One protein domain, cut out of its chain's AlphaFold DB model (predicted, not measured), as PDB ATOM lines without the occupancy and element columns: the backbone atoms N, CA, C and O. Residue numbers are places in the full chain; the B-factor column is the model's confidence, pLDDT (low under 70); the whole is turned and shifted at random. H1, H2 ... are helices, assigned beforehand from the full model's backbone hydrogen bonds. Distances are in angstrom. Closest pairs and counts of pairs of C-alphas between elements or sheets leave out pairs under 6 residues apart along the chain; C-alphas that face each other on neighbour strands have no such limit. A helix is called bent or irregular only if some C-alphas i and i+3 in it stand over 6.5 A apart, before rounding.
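AT A GLANCE: This is residues 5 to 90 of the 264 residues of the protein "Methyltransf_12 domain-containing protein" of Gammaproteobacteria bacterium (UniProt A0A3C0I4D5). A long helical arm, H1, meets H2 near its end at a corner, making an L, and residues 5 to 28 of H1 stick out free of the rest. Beyond H2 the chain folds back through H3, which runs beside H2 with a gap between them, to the small helix H4 and a tail, residues 82 to 90. The printed part has 86 residues and four named helices, H1 to H4 in chain order, with no named strand; the class is all helix. It is only just loose, close to extended, with a radius of gyration of the C-alphas of 17.9 A, and spans 53 by 35 by 25 A.

IN THESE COORDINATES: H1, residues 5 to 35, begins at C-alpha 5 (10.937, 62.256, -12.424) and is 45.2 A long. H2, residues 37 to 54, is 23.9 A long, and H3, residues 63 to 74, 16.4 A. H4, residues 78 to 81, ends at C-alpha 81 (48.010, 47.959, -29.715) and is 5.5 A long.

HOW THE PARTS SIT: H1 and H2 are close but not clearly touching, the closest C-alphas being those of Ile 33 and Leu 40, 6.6 A apart. Their lines are about perpendicular, at 74 degrees. H2 has a kink of 39 degrees near residue 48 and is only just irregular, with C-alphas 48 and 51 6.6 A apart. H2 and H3 are apart; in their link residues 56 to 57 pair with 60 to 61, antiparallel. H3, with residues 70 to 74 alone, touches H4 only at the corner; the closest C-alphas are those of Tyr 74 and Ala 80, 5.0 A apart. H1 is apart from H3 and H4, and H2 from H4. In H1 and H3 every O i to N i+4 pair is within hydrogen-bond range, in H2 11 of 14, and H4 is too short for one.

THE WHOLE: The C-alphas farthest apart, Tyr 5 and Ser 72, are 54.2 A apart. The printed part has no cut and no long link. Its mean pLDDT is 78.8, and residues 5 to 26 are under 70.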
ATOM      1  N   TYR A   5      10.803  61.885 -11.019       35.38
ATOM      2  CA  TYR A   5      10.937  62.256 -12.424       35.38
ATOM      3  C   TYR A   5      12.390  62.261 -12.941       35.38
ATOM      4  O   TYR A   5      12.638  61.883 -14.086       35.38
ATOM      5  N   LEU A   6      13.363  62.653 -12.108       37.06
ATOM      6  CA  LEU A   6      14.793  62.639 -12.453       37.06
ATOM      7  C   LEU A   6      15.331  61.205 -12.510       37.06
ATOM      8  O   LEU A   6      15.990  60.837 -13.478       37.06
ATOM      9  N   VAL A   7      14.942  60.367 -11.543       42.97
ATOM     10  CA  VAL A   7      15.339  58.948 -11.478       42.97
ATOM     11  C   VAL A   7      14.804  58.160 -12.680       42.97
ATOM     12  O   VAL A   7      15.496  57.304 -13.231       42.97
ATOM     13  N   VAL A   8      13.577  58.451 -13.127       41.56
ATOM     14  CA  VAL A   8      12.981  57.802 -14.306       41.56
ATOM     15  C   VAL A   8      13.670  58.251 -15.598       41.56
ATOM     16  O   VAL A   8      13.946  57.396 -16.444       41.56
ATOM     17  N   LYS A   9      14.005  59.545 -15.746       38.03
ATOM     18  CA  LYS A   9      14.747  60.067 -16.912       38.03
ATOM     19  C   LYS A   9      16.163  59.504 -17.013       38.03
ATOM     20  O   LYS A   9      16.589  59.160 -18.112       38.03
ATOM     21  N   GLU A  10      16.875  59.374 -15.897       38.72
ATOM     22  CA  GLU A  10      18.203  58.753 -15.887       38.72
ATOM     23  C   GLU A  10      18.122  57.274 -16.274       38.72
ATOM     24  O   GLU A  10      18.801  56.862 -17.208       38.72
ATOM     25  N   LYS A  11      17.200  56.499 -15.684       37.66
ATOM     26  CA  LYS A  11      17.009  55.077 -16.035       37.66
ATOM     27  C   LYS A  11      16.617  54.847 -17.499       37.66
ATOM     28  O   LYS A  11      17.057  53.869 -18.101       37.66
ATOM     29  N   THR A  12      15.786  55.715 -18.082       36.12
ATOM     30  CA  THR A  12      15.415  55.613 -19.507       36.12
ATOM     31  C   THR A  12      16.561  56.013 -20.428       36.12
ATOM     32  O   THR A  12      16.755  55.360 -21.451       36.12
ATOM     33  N   LYS A  13      17.356  57.023 -20.057       39.91
ATOM     34  CA  LYS A  13      18.554  57.419 -20.806       39.91
ATOM     35  C   LYS A  13      19.629  56.327 -20.771       39.91
ATOM     36  O   LYS A  13      20.196  56.029 -21.816       39.91
ATOM     37  N   THR A  14      19.839  55.679 -19.623       46.00
ATOM     38  CA  THR A  14      20.752  54.533 -19.483       46.00
ATOM     39  C   THR A  14      20.311  53.356 -20.351       46.00
ATOM     40  O   THR A  14      21.088  52.910 -21.181       46.00
ATOM     41  N   ARG A  15      19.038  52.930 -20.287       40.91
ATOM     42  CA  ARG A  15      18.529  51.835 -21.142       40.91
ATOM     43  C   ARG A  15      18.615  52.128 -22.639       40.91
ATOM     44  O   ARG A  15      18.833  51.222 -23.439       40.91
ATOM     45  N   LEU A  16      18.392  53.381 -23.037       35.41
ATOM     46  CA  LEU A  16      18.494  53.775 -24.440       35.41
ATOM     47  C   LEU A  16      19.954  53.747 -24.915       35.41
ATOM     48  O   LEU A  16      20.220  53.287 -26.023       35.41
ATOM     49  N   ASN A  17      20.890  54.193 -24.072       45.12
ATOM     50  CA  ASN A  17      22.322  54.128 -24.349       45.12
ATOM     51  C   ASN A  17      22.827  52.678 -24.408       45.12
ATOM     52  O   ASN A  17      23.496  52.335 -25.382       45.12
ATOM     53  N   GLU A  18      22.416  51.822 -23.465       51.69
ATOM     54  CA  GLU A  18      22.704  50.379 -23.453       51.69
ATOM     55  C   GLU A  18      22.243  49.721 -24.765       51.69
ATOM     56  O   GLU A  18      23.027  49.086 -25.470       51.69
ATOM     57  N   PHE A  19      20.992  49.955 -25.175       34.72
ATOM     58  CA  PHE A  19      20.428  49.384 -26.403       34.72
ATOM     59  C   PHE A  19      21.132  49.869 -27.684       34.72
ATOM     60  O   PHE A  19      21.313  49.111 -28.645       34.72
ATOM     61  N   VAL A  20      21.528  51.145 -27.730       50.69
ATOM     62  CA  VAL A  20      22.293  51.708 -28.855       50.69
ATOM     63  C   VAL A  20      23.717  51.140 -28.878       50.69
ATOM     64  O   VAL A  20      24.218  50.815 -29.960       50.69
ATOM     65  N   GLY A  21      24.341  50.963 -27.711       56.25
ATOM     66  CA  GLY A  21      25.638  50.311 -27.539       56.25
ATOM     67  C   GLY A  21      25.625  48.861 -28.020       56.25
ATOM     68  O   GLY A  21      26.428  48.495 -28.880       56.25
ATOM     69  N   GLU A  22      24.652  48.062 -27.577       59.03
ATOM     70  CA  GLU A  22      24.481  46.661 -27.986       59.03
ATOM     71  C   GLU A  22      24.305  46.514 -29.503       59.03
ATOM     72  O   GLU A  22      24.962  45.685 -30.138       59.03
ATOM     73  N   LYS A  23      23.476  47.364 -30.128       57.09
ATOM     74  CA  LYS A  23      23.303  47.360 -31.590       57.09
ATOM     75  C   LYS A  23      24.582  47.721 -32.342       57.09
ATOM     76  O   LYS A  23      24.805  47.197 -33.436       57.09
ATOM     77  N   LYS A  24      25.405  48.620 -31.799       62.19
ATOM     78  CA  LYS A  24      26.679  49.023 -32.411       62.19
ATOM     79  C   LYS A  24      27.705  47.890 -32.329       62.19
ATOM     80  O   LYS A  24      28.280  47.535 -33.355       62.19
ATOM     81  N   VAL A  25      27.843  47.264 -31.158       66.81
ATOM     82  CA  VAL A  25      28.716  46.097 -30.947       66.81
ATOM     83  C   VAL A  25      28.304  44.939 -31.860       66.81
ATOM     84  O   VAL A  25      29.147  44.361 -32.545       66.81
ATOM     85  N   LEU A  26      27.004  44.639 -31.952       67.19
ATOM     86  CA  LEU A  26      26.500  43.572 -32.818       67.19
ATOM     87  C   LEU A  26      26.823  43.827 -34.298       67.19
ATOM     88  O   LEU A  26      27.262  42.914 -34.997       67.19
ATOM     89  N   LYS A  27      26.657  45.067 -34.778       72.56
ATOM     90  CA  LYS A  27      27.017  45.442 -36.156       72.56
ATOM     91  C   LYS A  27      28.501  45.239 -36.444       72.56
ATOM     92  O   LYS A  27      28.840  44.749 -37.516       72.56
ATOM     93  N   GLU A  28      29.382  45.581 -35.509       72.44
ATOM     94  CA  GLU A  28      30.821  45.381 -35.694       72.44
ATOM     95  C   GLU A  28      31.231  43.910 -35.676       72.44
ATOM     96  O   GLU A  28      32.065  43.491 -36.479       72.44
ATOM     97  N   VAL A  29      30.632  43.105 -34.795       71.69
ATOM     98  CA  VAL A  29      30.862  41.655 -34.782       71.69
ATOM     99  C   VAL A  29      30.420  41.045 -36.113       71.69
ATOM    100  O   VAL A  29      31.194  40.316 -36.732       71.69
ATOM    101  N   LEU A  30      29.229  41.400 -36.603       76.44
ATOM    102  CA  LEU A  30      28.730  40.956 -37.908       76.44
ATOM    103  C   LEU A  30      29.643  41.404 -39.057       76.44
ATOM    104  O   LEU A  30      29.944  40.607 -39.944       76.44
ATOM    105  N   TYR A  31      30.143  42.641 -39.016       80.12
ATOM    106  CA  TYR A  31      31.102  43.152 -39.993       80.12
ATOM    107  C   TYR A  31      32.398  42.327 -40.015       80.12
ATOM    108  O   TYR A  31      32.854  41.913 -41.081       80.12
ATOM    109  N   LYS A  32      32.967  42.019 -38.843       78.31
ATOM    110  CA  LYS A  32      34.190  41.207 -38.733       78.31
ATOM    111  C   LYS A  32      33.972  39.768 -39.206       78.31
ATOM    112  O   LYS A  32      34.859  39.211 -39.855       78.31
ATOM    113  N   ILE A  33      32.804  39.182 -38.916       78.00
ATOM    114  CA  ILE A  33      32.411  37.855 -39.416       78.00
ATOM    115  C   ILE A  33      32.338  37.868 -40.943       78.00
ATOM    116  O   ILE A  33      32.922  36.993 -41.575       78.00
ATOM    117  N   TYR A  34      31.672  38.861 -41.534       81.62
ATOM    118  CA  TYR A  34      31.553  38.980 -42.987       81.62
ATOM    119  C   TYR A  34      32.918  39.163 -43.668       81.62
ATOM    120  O   TYR A  34      33.207  38.511 -44.668       81.62
ATOM    121  N   LYS A  35      33.782  40.016 -43.107       85.25
ATOM    122  CA  LYS A  35      35.078  40.376 -43.700       85.25
ATOM    123  C   LYS A  35      36.118  39.254 -43.636       85.25
ATOM    124  O   LYS A  35      36.871  39.068 -44.588       85.25
ATOM    125  N   ASN A  36      36.228  38.550 -42.506       84.94
ATOM    126  CA  ASN A  36      37.221  37.486 -42.329       84.94
ATOM    127  C   ASN A  36      36.763  36.438 -41.291       84.94
ATOM    128  O   ASN A  36      37.258  36.430 -40.153       84.94
ATOM    129  N   PRO A  37      35.847  35.527 -41.670       84.56
ATOM    130  CA  PRO A  37      35.243  34.574 -40.740       84.56
ATOM    131  C   PRO A  37      36.261  33.563 -40.198       84.56
ATOM    132  O   PRO A  37      36.302  33.312 -38.995       84.56
ATOM    133  N   LEU A  38      37.141  33.031 -41.059       85.62
ATOM    134  CA  LEU A  38      38.187  32.081 -40.658       85.62
ATOM    135  C   LEU A  38      39.212  32.725 -39.718       85.62
ATOM    136  O   LEU A  38      39.613  32.118 -38.725       85.62
ATOM    137  N   GLY A  39      39.618  33.968 -39.991       83.81
ATOM    138  CA  GLY A  39      40.514  34.724 -39.119       83.81
ATOM    139  C   GLY A  39      39.883  35.025 -37.760       83.81
ATOM    140  O   GLY A  39      40.553  34.898 -36.734       83.81
ATOM    141  N   LEU A  40      38.591  35.366 -37.729       86.00
ATOM    142  CA  LEU A  40      37.845  35.569 -36.487       86.00
ATOM    143  C   LEU A  40      37.747  34.276 -35.673       86.00
ATOM    144  O   LEU A  40      38.076  34.298 -34.489       86.00
ATOM    145  N   LEU A  41      37.395  33.154 -36.309       87.00
ATOM    146  CA  LEU A  41      37.335  31.846 -35.655       87.00
ATOM    147  C   LEU A  41      38.704  31.432 -35.100       87.00
ATOM    148  O   LEU A  41      38.805  31.050 -33.937       87.00
ATOM    149  N   LYS A  42      39.776  31.572 -35.890       86.94
ATOM    150  CA  LYS A  42      41.144  31.253 -35.457       86.94
ATOM    151  C   LYS A  42      41.572  32.091 -34.249       86.94
ATOM    152  O   LYS A  42      42.148  31.551 -33.307       86.94
ATOM    153  N   ARG A  43      41.281  33.400 -34.250       89.44
ATOM    154  CA  ARG A  43      41.564  34.285 -33.106       89.44
ATOM    155  C   ARG A  43      40.741  33.903 -31.882       89.44
ATOM    156  O   ARG A  43      41.299  33.879 -30.788       89.44
ATOM    157  N   ALA A  44      39.456  33.600 -32.058       88.75
ATOM    158  CA  ALA A  44      38.587  33.169 -30.970       88.75
ATOM    159  C   ALA A  44      39.126  31.882 -30.330       88.75
ATOM    160  O   ALA A  44      39.413  31.894 -29.139       88.75
ATOM    161  N   LEU A  45      39.383  30.837 -31.127       90.12
ATOM    162  CA  LEU A  45      39.961  29.569 -30.665       90.12
ATOM    163  C   LEU A  45      41.291  29.773 -29.935       90.12
ATOM    164  O   LEU A  45      41.502  29.224 -28.858       90.12
ATOM    165  N   PHE A  46      42.187  30.596 -30.485       91.56
ATOM    166  CA  PHE A  46      43.450  30.903 -29.820       91.56
ATOM    167  C   PHE A  46      43.224  31.584 -28.463       91.56
ATOM    168  O   PHE A  46      43.799  31.149 -27.469       91.56
ATOM    169  N   LYS A  47      42.380  32.622 -28.401       91.56
ATOM    170  CA  LYS A  47      42.139  33.410 -27.180       91.56
ATOM    171  C   LYS A  47      41.370  32.646 -26.099       91.56
ATOM    172  O   LYS A  47      41.513  32.995 -24.930       91.56
ATOM    173  N   THR A  48      40.588  31.631 -26.464       88.75
ATOM    174  CA  THR A  48      39.797  30.836 -25.512       88.75
ATOM    175  C   THR A  48      40.472  29.534 -25.099       88.75
ATOM    176  O   THR A  48      40.343  29.149 -23.942       88.75
ATOM    177  N   LEU A  49      41.198  28.864 -25.999       91.19
ATOM    178  CA  LEU A  49      41.723  27.516 -25.743       91.19
ATOM    179  C   LEU A  49      43.238  27.456 -25.564       91.19
ATOM    180  O   LEU A  49      43.716  26.557 -24.887       91.19
ATOM    181  N   ILE A  50      44.006  28.367 -26.169       93.12
ATOM    182  CA  ILE A  50      45.478  28.268 -26.196       93.12
ATOM    183  C   ILE A  50      46.106  29.334 -25.302       93.12
ATOM    184  O   ILE A  50      46.897  29.034 -24.409       93.12
ATOM    185  N   ALA A  51      45.745  30.594 -25.530       93.44
ATOM    186  CA  ALA A  51      46.321  31.745 -24.857       93.44
ATOM    187  C   ALA A  51      46.161  31.708 -23.323       93.44
ATOM    188  O   ALA A  51      47.151  31.996 -22.650       93.44
ATOM    189  N   PRO A  52      45.018  31.280 -22.740       93.62
ATOM    190  CA  PRO A  52      44.890  31.195 -21.286       93.62
ATOM    191  C   PRO A  52      45.905  30.248 -20.639       93.62
ATOM    192  O   PRO A  52      46.356  30.520 -19.534       93.62
ATOM    193  N   PHE A  53      46.294  29.164 -21.321       94.00
ATOM    194  CA  PHE A  53      47.333  28.252 -20.834       94.00
ATOM    195  C   PHE A  53      48.731  28.797 -21.115       94.00
ATOM    196  O   PHE A  53      49.581  28.790 -20.229       94.00
ATOM    197  N   LYS A  54      48.960  29.315 -22.331       96.56
ATOM    198  CA  LYS A  54      50.257  29.863 -22.758       96.56
ATOM    199  C   LYS A  54      50.726  31.028 -21.880       96.56
ATOM    200  O   LYS A  54      51.924  31.170 -21.658       96.56
ATOM    201  N   TYR A  55      49.799  31.870 -21.432       97.44
ATOM    202  CA  TYR A  55      50.092  33.085 -20.670       97.44
ATOM    203  C   TYR A  55      49.656  32.982 -19.209       97.44
ATOM    204  O   TYR A  55      49.486  34.008 -18.567       97.44
ATOM    205  N   ARG A  56      49.440  31.786 -18.656       95.69
ATOM    206  CA  ARG A  56      49.036  31.651 -17.251       95.69
ATOM    207  C   ARG A  56      50.176  32.037 -16.303       95.69
ATOM    208  O   ARG A  56      51.286  31.532 -16.450       95.69
ATOM    209  N   LYS A  57      49.879  32.832 -15.272       94.00
ATOM    210  CA  LYS A  57      50.794  33.152 -14.166       94.00
ATOM    211  C   LYS A  57      50.034  33.140 -12.838       94.00
ATOM    212  O   LYS A  57      49.418  34.122 -12.437       94.00
ATOM    213  N   GLY A  58      50.058  31.995 -12.154       91.50
ATOM    214  CA  GLY A  58      49.302  31.795 -10.913       91.50
ATOM    215  C   GLY A  58      47.786  31.868 -11.137       91.50
ATOM    216  O   GLY A  58      47.235  31.086 -11.923       91.50
ATOM    217  N   THR A  59      47.128  32.787 -10.425       88.44
ATOM    218  CA  THR A  59      45.697  33.124 -10.553       88.44
ATOM    219  C   THR A  59      45.417  34.190 -11.617       88.44
ATOM    220  O   THR A  59      44.256  34.501 -11.881       88.44
ATOM    221  N   ASP A  60      46.465  34.725 -12.243       92.88
ATOM    222  CA  ASP A  60      46.396  35.777 -13.251       92.88
ATOM    223  C   ASP A  60      47.078  35.331 -14.561       92.88
ATOM    224  O   ASP A  60      47.424  34.154 -14.741       92.88
ATOM    225  N   TYR A  61      47.256  36.257 -15.499       96.19
ATOM    226  CA  TYR A  61      48.036  36.062 -16.714       96.19
ATOM    227  C   TYR A  61      49.355  36.847 -16.690       96.19
ATOM    228  O   TYR A  61      49.508  37.860 -16.006       96.19
ATOM    229  N   ASP A  62      50.335  36.362 -17.445       97.69
ATOM    230  CA  ASP A  62      51.605  37.031 -17.686       97.69
ATOM    231  C   ASP A  62      51.415  38.135 -18.735       97.69
ATOM    232  O   ASP A  62      51.534  37.909 -19.945       97.69
ATOM    233  N   ALA A  63      51.059  39.328 -18.255       97.44
ATOM    234  CA  ALA A  63      50.818  40.494 -19.095       97.44
ATOM    235  C   ALA A  63      52.069  40.915 -19.875       97.44
ATOM    236  O   ALA A  63      51.977  41.151 -21.080       97.44
ATOM    237  N   GLN A  64      53.240  40.927 -19.230       98.00
ATOM    238  CA  GLN A  64      54.503  41.275 -19.879       98.00
ATOM    239  C   GLN A  64      54.788  40.329 -21.046       98.00
ATOM    240  O   GLN A  64      55.035  40.782 -22.162       98.00
ATOM    241  N   LYS A  65      54.677  39.012 -20.824       98.06
ATOM    242  CA  LYS A  65      54.878  38.020 -21.883       98.06
ATOM    243  C   LYS A  65      53.834  38.143 -22.998       98.06
ATOM    244  O   LYS A  65      54.174  37.989 -24.172       98.06
ATOM    245  N   TYR A  66      52.566  38.378 -22.656       97.69
ATOM    246  CA  TYR A  66      51.497  38.542 -23.643       97.69
ATOM    247  C   TYR A  66      51.770  39.723 -24.582       97.69
ATOM    248  O   TYR A  66      51.750  39.549 -25.802       97.69
ATOM    249  N   TRP A  67      52.069  40.897 -24.019       97.56
ATOM    250  CA  TRP A  67      52.329  42.112 -24.790       97.56
ATOM    251  C   TRP A  67      53.657  42.063 -25.534       97.56
ATOM    252  O   TRP A  67      53.703  42.466 -26.693       97.56
ATOM    253  N   HIS A  68      54.693  41.461 -24.943       98.12
ATOM    254  CA  HIS A  68      55.952  41.197 -25.637       98.12
ATOM    255  C   HIS A  68      55.727  40.345 -26.896       98.12
ATOM    256  O   HIS A  68      56.076  40.765 -27.995       98.12
ATOM    257  N   ASP A  69      55.090  39.171 -26.773       97.31
ATOM    258  CA  ASP A  69      54.811  38.289 -27.918       97.31
ATOM    259  C   ASP A  69      53.985  39.013 -29.000       97.31
ATOM    260  O   ASP A  69      54.151  38.776 -30.200       97.31
ATOM    261  N   ARG A  70      53.058  39.878 -28.575       95.62
ATOM    262  CA  ARG A  70      52.153  40.607 -29.459       95.62
ATOM    263  C   ARG A  70      52.860  41.726 -30.223       95.62
ATOM    264  O   ARG A  70      52.709  41.783 -31.444       95.62
ATOM    265  N   PHE A  71      53.648  42.567 -29.554       96.94
ATOM    266  CA  PHE A  71      54.438  43.603 -30.221       96.94
ATOM    267  C   PHE A  71      55.533  42.999 -31.096       96.94
ATOM    268  O   PHE A  71      55.700  43.441 -32.227       96.94
ATOM    269  N   SER A  72      56.178  41.914 -30.666       96.88
ATOM    270  CA  SER A  72      57.145  41.193 -31.503       96.88
ATOM    271  C   SER A  72      56.514  40.634 -32.785       96.88
ATOM    272  O   SER A  72      57.176  40.537 -33.814       96.88
ATOM    273  N   LYS A  73      55.222  40.284 -32.756       94.81
ATOM    274  CA  LYS A  73      54.494  39.780 -33.929       94.81
ATOM    275  C   LYS A  73      54.063  40.885 -34.898       94.81
ATOM    276  O   LYS A  73      54.127  40.681 -36.107       94.81
ATOM    277  N   TYR A  74      53.532  41.991 -34.383       93.81
ATOM    278  CA  TYR A  74      52.868  43.019 -35.195       93.81
ATOM    279  C   TYR A  74      53.701  44.299 -35.380       93.81
ATOM    280  O   TYR A  74      53.332  45.157 -36.186       93.81
ATOM    281  N   GLY A  75      54.819  44.430 -34.666       93.94
ATOM    282  CA  GLY A  75      55.708  45.586 -34.713       93.94
ATOM    283  C   GLY A  75      54.974  46.893 -34.417       93.94
ATOM    284  O   GLY A  75      54.168  46.978 -33.494       93.94
ATOM    285  N   LYS A  76      55.228  47.903 -35.255       91.06
ATOM    286  CA  LYS A  76      54.705  49.278 -35.123       91.06
ATOM    287  C   LYS A  76      53.279  49.478 -35.625       91.06
ATOM    288  O   LYS A  76      52.785  50.600 -35.613       91.06
ATOM    289  N   THR A  77      52.649  48.436 -36.158       93.38
ATOM    290  CA  THR A  77      51.296  48.567 -36.706       93.38
ATOM    291  C   THR A  77      50.320  48.887 -35.578       93.38
ATOM    292  O   THR A  77      50.429  48.327 -34.488       93.38
ATOM    293  N   LEU A  78      49.325  49.736 -35.822       91.94
ATOM    294  CA  LEU A  78      48.251  49.982 -34.858       91.94
ATOM    295  C   LEU A  78      47.468  48.711 -34.538       91.94
ATOM    296  O   LEU A  78      46.873  48.617 -33.476       91.94
ATOM    297  N   THR A  79      47.534  47.692 -35.393       90.25
ATOM    298  CA  THR A  79      47.049  46.336 -35.086       90.25
ATOM    299  C   THR A  79      47.703  45.739 -33.822       90.25
ATOM    300  O   THR A  79      47.094  44.922 -33.124       90.25
ATOM    301  N   ALA A  80      48.938  46.142 -33.502       91.19
ATOM    302  CA  ALA A  80      49.676  45.656 -32.344       91.19
ATOM    303  C   ALA A  80      49.061  46.128 -31.018       91.19
ATOM    304  O   ALA A  80      48.880  45.305 -30.123       91.19
ATOM    305  N   SER A  81      48.677  47.403 -30.908       89.19
ATOM    306  CA  SER A  81      48.010  47.959 -29.715       89.19
ATOM    307  C   SER A  81      46.479  47.902 -29.801       89.19
ATOM    308  O   SER A  81      45.811  47.766 -28.787       89.19
ATOM    309  N   GLY A  82      45.927  47.973 -31.010       88.62
ATOM    310  CA  GLY A  82      44.496  48.050 -31.292       88.62
ATOM    311  C   GLY A  82      43.846  46.698 -31.594       88.62
ATOM    312  O   GLY A  82      44.227  45.640 -31.083       88.62
ATOM    313  N   ASP A  83      42.820  46.715 -32.444       88.00
ATOM    314  CA  ASP A  83      42.015  45.532 -32.740       88.00
ATOM    315  C   ASP A  83      42.639  44.677 -33.858       88.00
ATOM    316  O   ASP A  83      42.674  45.068 -35.026       88.00
ATOM    317  N   GLU A  84      43.065  43.453 -33.519       87.94
ATOM    318  CA  GLU A  84      43.625  42.458 -34.461       87.94
ATOM    319  C   GLU A  84      42.635  41.961 -35.526       87.94
ATOM    320  O   GLU A  84      42.990  41.194 -36.429       87.94
ATOM    321  N   GLY A  85      41.352  42.261 -35.351       85.62
ATOM    322  CA  GLY A  85      40.288  41.972 -36.298       85.62
ATOM    323  C   GLY A  85      40.109  43.045 -37.364       85.62
ATOM    324  O   GLY A  85      39.442  42.765 -38.361       85.62
ATOM    325  N   LEU A  86      40.690  44.229 -37.167       87.56
ATOM    326  CA  LEU A  86      40.613  45.362 -38.079       87.56
ATOM    327  C   LEU A  86      41.891  45.482 -38.919       87.56
ATOM    328  O   LEU A  86      42.950  44.971 -38.556       87.56
ATOM    329  N   SER A  87      41.789  46.137 -40.073       89.81
ATOM    330  CA  SER A  87      42.966  46.536 -40.845       89.81
ATOM    331  C   SER A  87      43.686  47.704 -40.172       89.81
ATOM    332  O   SER A  87      43.134  48.402 -39.322       89.81
ATOM    333  N   GLU A  88      44.919  47.962 -40.602       91.62
ATOM    334  CA  GLU A  88      45.694  49.113 -40.134       91.62
ATOM    335  C   GLU A  88      44.965  50.446 -40.368       91.62
ATOM    336  O   GLU A  88      44.940  51.314 -39.503       91.62
ATOM    337  N   GLU A  89      44.322  50.587 -41.528       91.94
ATOM    338  CA  GLU A  89      43.522  51.759 -41.891       91.94
ATOM    339  C   GLU A  89      42.301  51.941 -40.979       91.94
ATOM    340  O   GLU A  89      41.976  53.055 -40.577       91.94
ATOM    341  N   GLU A  90      41.616  50.851 -40.638       91.12
ATOM    342  CA  GLU A  90      40.457  50.890 -39.742       91.12
ATOM    343  C   GLU A  90      40.872  51.258 -38.317       91.12
ATOM    344  O   GLU A  90      40.258  52.141 -37.720       91.12
TER     345      GLU A  90